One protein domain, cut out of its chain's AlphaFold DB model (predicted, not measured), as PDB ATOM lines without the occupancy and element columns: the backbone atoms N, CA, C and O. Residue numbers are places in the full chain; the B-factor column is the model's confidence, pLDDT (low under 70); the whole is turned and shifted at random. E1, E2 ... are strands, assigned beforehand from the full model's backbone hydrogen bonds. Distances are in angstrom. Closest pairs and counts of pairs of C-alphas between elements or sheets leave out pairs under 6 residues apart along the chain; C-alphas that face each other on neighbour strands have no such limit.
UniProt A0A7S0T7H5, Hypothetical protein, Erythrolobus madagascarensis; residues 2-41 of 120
ATOM      1  N   LEU A   2     211.410 135.585 179.514       95.44
ATOM      2  CA  LEU A   2     212.517 134.684 179.209       95.44
ATOM      3  C   LEU A   2     211.935 133.423 178.582       95.44
ATOM      4  O   LEU A   2     210.997 132.856 179.146       95.44
ATOM      5  N   CYS A   3     212.491 132.991 177.457       96.50
ATOM      6  CA  CYS A   3     212.070 131.766 176.791       96.50
ATOM      7  C   CYS A   3     213.286 130.949 176.357       96.50
ATOM      8  O   CYS A   3     214.048 131.409 175.505       96.50
ATOM      9  N   PRO A   4     213.514 129.762 176.939       96.25
ATOM     10  CA  PRO A   4     214.574 128.884 176.474       96.25
ATOM     11  C   PRO A   4     214.248 128.364 175.068       96.25
ATOM     12  O   PRO A   4     213.123 127.957 174.783       96.25
ATOM     13  N   HIS A   5     215.254 128.341 174.202       94.31
ATOM     14  CA  HIS A   5     215.149 127.911 172.814       94.31
ATOM     15  C   HIS A   5     216.277 126.925 172.499       94.31
ATOM     16  O   HIS A   5     217.446 127.209 172.755       94.31
ATOM     17  N   LYS A   6     215.937 125.762 171.937       96.94
ATOM     18  CA  LYS A   6     216.931 124.858 171.350       96.94
ATOM     19  C   LYS A   6     217.225 125.330 169.933       96.94
ATOM     20  O   LYS A   6     216.358 125.224 169.065       96.94
ATOM     21  N   HIS A   7     218.434 125.833 169.711       96.12
ATOM     22  CA  HIS A   7     218.887 126.236 168.387       96.12
ATOM     23  C   HIS A   7     219.635 125.072 167.736       96.12
ATOM     24  O   HIS A   7     220.740 124.729 168.155       96.12
ATOM     25  N   TYR A   8     219.003 124.405 166.772       97.06
ATOM     26  CA  TYR A   8     219.537 123.192 166.147       97.06
ATOM     27  C   TYR A   8     220.546 123.514 165.044       97.06
ATOM     28  O   TYR A   8     220.335 124.424 164.244       97.06
ATOM     29  N   ALA A   9     221.609 122.714 164.940       96.75
ATOM     30  CA  ALA A   9     222.509 122.767 163.792       96.75
ATOM     31  C   ALA A   9     221.863 122.074 162.587       96.75
ATOM     32  O   ALA A   9     221.612 120.867 162.585       96.75
ATOM     33  N   THR A  10     221.581 122.853 161.547       94.25
ATOM     34  CA  THR A  10     220.830 122.414 160.364       94.25
ATOM     35  C   THR A  10     221.714 122.100 159.161       94.25
ATOM     36  O   THR A  10     221.196 121.638 158.135       94.25
ATOM     37  N   GLY A  11     223.023 122.338 159.258       93.56
ATOM     38  CA  GLY A  11     223.951 122.292 158.131       93.56
ATOM     39  C   GLY A  11     223.810 123.523 157.237       93.56
ATOM     40  O   GLY A  11     223.844 123.390 156.015       93.56
ATOM     41  N   ASN A  12     223.580 124.699 157.829       90.12
ATOM     42  CA  ASN A  12     223.352 125.979 157.147       90.12
ATOM     43  C   ASN A  12     222.174 125.981 156.153       90.12
ATOM     44  O   ASN A  12     222.144 126.785 155.222       90.12
ATOM     45  N   ARG A  13     221.183 125.103 156.358       91.00
ATOM     46  CA  ARG A  13     219.975 125.008 155.515       91.00
ATOM     47  C   ARG A  13     218.845 125.932 155.971       91.00
ATOM     48  O   ARG A  13     217.833 126.048 155.284       91.00
ATOM     49  N   SER A  14     219.002 126.569 157.129       91.69
ATOM     50  CA  SER A  14     218.047 127.519 157.695       91.69
ATOM     51  C   SER A  14     218.456 128.974 157.417       91.69
ATOM     52  O   SER A  14     219.595 129.252 157.039       91.69
ATOM     53  N   PHE A  15     217.518 129.908 157.601       92.81
ATOM     54  CA  PHE A  15     217.818 131.342 157.548       92.81
ATOM     55  C   PHE A  15     218.614 131.811 158.774       92.81
ATOM     56  O   PHE A  15     219.451 132.700 158.660       92.81
ATOM     57  N   LEU A  16     218.403 131.192 159.939       92.94
ATOM     58  CA  LEU A  16     219.310 131.350 161.071       92.94
ATOM     59  C   LEU A  16     220.617 130.609 160.766       92.94
ATOM     60  O   LEU A  16     220.606 129.512 160.197       92.94
ATOM     61  N   ARG A  17     221.744 131.209 161.147       94.00
ATOM     62  CA  ARG A  17     223.041 130.523 161.096       94.00
ATOM     63  C   ARG A  17     223.023 129.346 162.054       94.00
ATOM     64  O   ARG A  17     222.352 129.415 163.079       94.00
ATOM     65  N   ASP A  18     223.763 128.291 161.739       95.38
ATOM     66  CA  ASP A  18     223.943 127.214 162.707       95.38
ATOM     67  C   ASP A  18     224.606 127.758 163.991       95.38
ATOM     68  O   ASP A  18     225.439 128.669 163.905       95.38
ATOM     69  N   PRO A  19     224.235 127.235 165.175       95.94
ATOM     70  CA  PRO A  19     224.901 127.592 166.424       95.94
ATOM     71  C   PRO A  19     226.410 127.302 166.336       95.94
ATOM     72  O   PRO A  19     226.793 126.266 165.781       95.94
ATOM     73  N   PRO A  20     227.278 128.156 166.906       95.56
ATOM     74  CA  PRO A  20     228.722 127.936 166.876       95.56
ATOM     75  C   PRO A  20     229.153 126.713 167.699       95.56
ATOM     76  O   PRO A  20     230.148 126.069 167.360       95.56
ATOM     77  N   THR A  21     228.419 126.370 168.764       96.44
ATOM     78  CA  THR A  21     228.765 125.267 169.672       96.44
ATOM     79  C   THR A  21     227.540 124.403 170.000       96.44
ATOM     80  O   THR A  21     226.992 124.515 171.096       96.44
ATOM     81  N   PRO A  22     227.081 123.535 169.072       96.25
ATOM     82  CA  PRO A  22     225.969 122.611 169.299       96.25
ATOM     83  C   PRO A  22     226.415 121.389 170.118       96.25
ATOM     84  O   PRO A  22     226.567 120.283 169.596       96.25
ATOM     85  N   ASP A  23     226.690 121.611 171.399       96.94
ATOM     86  CA  ASP A  23     227.273 120.649 172.339       96.94
ATOM     87  C   ASP A  23     226.254 119.688 172.979       96.94
ATOM     88  O   ASP A  23     226.642 118.667 173.553       96.94
ATOM     89  N   ALA A  24     224.956 119.964 172.841       97.56
ATOM     90  CA  ALA A  24     223.872 119.084 173.261       97.56
ATOM     91  C   ALA A  24     223.233 118.361 172.064       97.56
ATOM     92  O   ALA A  24     223.392 118.761 170.912       97.56
ATOM     93  N   LYS A  25     222.495 117.274 172.318       97.88
ATOM     94  CA  LYS A  25     221.805 116.502 171.273       97.88
ATOM     95  C   LYS A  25     220.546 115.832 171.805       97.88
ATOM     96  O   LYS A  25     220.538 115.309 172.916       97.88
ATOM     97  N   ASP A  26     219.517 115.787 170.968       97.50
ATOM     98  CA  ASP A  26     218.339 114.940 171.151       97.50
ATOM     99  C   ASP A  26     217.958 114.231 169.834       97.50
ATOM    100  O   ASP A  26     218.775 114.123 168.913       97.50
ATOM    101  N   GLU A  27     216.736 113.703 169.755       97.19
ATOM    102  CA  GLU A  27     216.189 113.015 168.578       97.19
ATOM    103  C   GLU A  27     216.094 113.893 167.319       97.19
ATOM    104  O   GLU A  27     216.157 113.367 166.208       97.19
ATOM    105  N   SER A  28     216.001 115.218 167.474       95.44
ATOM    106  CA  SER A  28     215.958 116.177 166.360       95.44
ATOM    107  C   SER A  28     217.352 116.566 165.858       95.44
ATOM    108  O   SER A  28     217.484 117.094 164.754       95.44
ATOM    109  N   GLY A  29     218.402 116.276 166.633       96.75
ATOM    110  CA  GLY A  29     219.794 116.500 166.248       96.75
ATOM    111  C   GLY A  29     220.609 117.274 167.285       96.75
ATOM    112  O   GLY A  29     220.154 117.489 168.411       96.75
ATOM    113  N   PRO A  30     221.854 117.649 166.934       98.00
ATOM    114  CA  PRO A  30     222.705 118.461 167.793       98.00
ATOM    115  C   PRO A  30     222.205 119.915 167.855       98.00
ATOM    116  O   PRO A  30     221.778 120.479 166.844       98.00
ATOM    117  N   TYR A  31     222.254 120.523 169.037       98.06
ATOM    118  CA  TYR A  31     221.752 121.871 169.299       98.06
ATOM    119  C   TYR A  31     222.579 122.600 170.358       98.06
ATOM    120  O   TYR A  31     223.273 121.981 171.162       98.06
ATOM    121  N   GLN A  32     222.454 123.925 170.379       97.81
ATOM    122  CA  GLN A  32     222.935 124.792 171.452       97.81
ATOM    123  C   GLN A  32     221.736 125.449 172.142       97.81
ATOM    124  O   GLN A  32     220.752 125.812 171.491       97.81
ATOM    125  N   MET A  33     221.794 125.599 173.464       97.31
ATOM    126  CA  MET A  33     220.750 126.311 174.203       97.31
ATOM    127  C   MET A  33     220.904 127.821 174.046       97.31
ATOM    128  O   MET A  33     221.950 128.389 174.349       97.31
ATOM    129  N   TYR A  34     219.825 128.465 173.621       96.69
ATOM    130  CA  TYR A  34     219.662 129.911 173.560       96.69
ATOM    131  C   TYR A  34     218.551 130.338 174.526       96.69
ATOM    132  O   TYR A  34     217.738 129.523 174.980       96.69
ATOM    133  N   VAL A  35     218.500 131.631 174.836       96.56
ATOM    134  CA  VAL A  35     217.394 132.242 175.574       96.56
ATOM    135  C   VAL A  35     216.939 133.499 174.849       96.56
ATOM    136  O   VAL A  35     217.746 134.376 174.548       96.56
ATOM    137  N   ASP A  36     215.644 133.579 174.569       94.94
ATOM    138  CA  ASP A  36     215.005 134.809 174.116       94.94
ATOM    139  C   ASP A  36     214.702 135.694 175.333       94.94
ATOM    140  O   ASP A  36     214.155 135.221 176.340       94.94
ATOM    141  N   ILE A  37     215.092 136.965 175.254       94.06
ATOM    142  CA  ILE A  37     214.989 137.945 176.334       94.06
ATOM    143  C   ILE A  37     214.136 139.122 175.859       94.06
ATOM    144  O   ILE A  37     214.594 140.004 175.139       94.06
ATOM    145  N   GLY A  38     212.907 139.191 176.365       92.75
ATOM    146  CA  GLY A  38     212.049 140.368 176.231       92.75
ATOM    147  C   GLY A  38     212.198 141.303 177.432       92.75
ATOM    148  O   GLY A  38     211.776 140.950 178.540       92.75
ATOM    149  N   ALA A  39     212.749 142.499 177.229       90.38
ATOM    150  CA  ALA A  39     212.782 143.565 178.232       90.38
ATOM    151  C   ALA A  39     211.668 144.588 177.957       90.38
ATOM    152  O   ALA A  39     211.566 145.109 176.851       90.38
ATOM    153  N   TYR A  40     210.837 144.882 178.963       90.25
ATOM    154  CA  TYR A  40     209.668 145.757 178.822       90.25
ATOM    155  C   TYR A  40     209.679 146.876 179.862       90.25
ATOM    156  O   TYR A  40     210.078 146.667 181.008       90.25
ATOM    157  N   GLY A  41     209.175 148.044 179.464       90.88
ATOM    158  CA  GLY A  41     209.051 149.228 180.312       90.88
ATOM    159  C   GLY A  41     209.974 150.367 179.886       90.88
ATOM    160  O   GLY A  41     210.647 150.305 178.861       90.88
TER     161      GLY A  41
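What this domain is: This is residues 2 to 41 of the 120 residues of the protein "Hypothetical protein" of Erythrolobus madagascarensis (UniProt A0A7S0T7H5). A long, strongly twisted ribbon of two antiparallel strands, E1 and E3, makes the body of this small domain, and the short strand E2 is added beside the first residues of E3 to complete a three-stranded sheet. At that same end of the ribbon a wide loop, residues 9 to 23, swings out from the end of E1 and comes back to E2, while at the other end residues 38 to 41 carry the long axis on past E3 as a tail. The printed part has 40 residues with no named helix and three named strands, in the order E1, E2, E3 along the chain, and the sheet's order is E1, E3, E2, antiparallel throughout. The class is all strand, though under half of the residues, 19 of 40, are in named elements. The whole is loose, with a radius of gyration of the C-alphas of 11.7 A, and elongated, spanning 38 by 21 by 15 A.

Where its parts are: The longest strand of the sheet is E3, residues 29 to 37, which measures 24.2 A from first to last C-alpha. It begins at C-alpha 29, at (219.794, 116.500, 166.248), and ends at C-alpha 37, at (214.989, 137.945, 176.334). E1, residues 2 to 8, is 18.8 A long and begins at C-alpha 2, at (212.517, 134.684, 179.209). E2 is short, residues 24 to 26, with 7.2 A between its first and last C-alphas. Residues 9 to 23, with no named element, lie between E1 and E2; their C-alphas are 6 to 14 A from the mean of all C-alphas.

How they stand to each other: E3 is the inner strand of the sheet, and E1 and E2 are its edge strands. The pairing along E3 is staggered: residues 29 to 31 pair with E2, and residues 31 to 37 pair with E1. E1 and E3 are antiparallel, with an angle of 155 degrees between their N-to-C directions. The C-alphas of Leu 2 and Ile 37 face each other at 5.0 A, and those of Tyr 8 and Tyr 31 at 4.1 A. Across this pair, N 5 and O 34 are 2.9 A apart and N 34 and O 5 are 2.8 A apart, both within hydrogen-bond range. E2 and E3 form a hairpin with a tight link of 2 residues. They too are antiparallel, with an angle of 113 degrees between their directions. The C-alphas of Lys 25 and Pro 30 face each other at 4.1 A. Here N 31 and O 24, at 2.8 A, and N 24 and O 31, at 3.1 A, are within hydrogen-bond range. E1 and E2 are apart, with no C-alpha of the one within 8 A of the other. The sheet is strongly twisted, its C-alphas lying up to 4.6 A off the best plane through them.

The domain as a whole: The two C-alphas farthest apart are those of Glu 27, in the tight link between E2 and E3, and Gly 41, the last printed residue, at 38.7 A. The C-alphas of the first and last printed residues, Leu 2 and Gly 41, are 15.0 A apart. Gly 41 has its C-alpha at (209.051, 149.228, 180.312). The link from E1 to E2 is long, with 15 residues. The printed part has no cut and runs from residue 2 to residue 41 of a full chain of 120 residues. The model's mean pLDDT over the printed part is 95.2, and no printed residue is under 70.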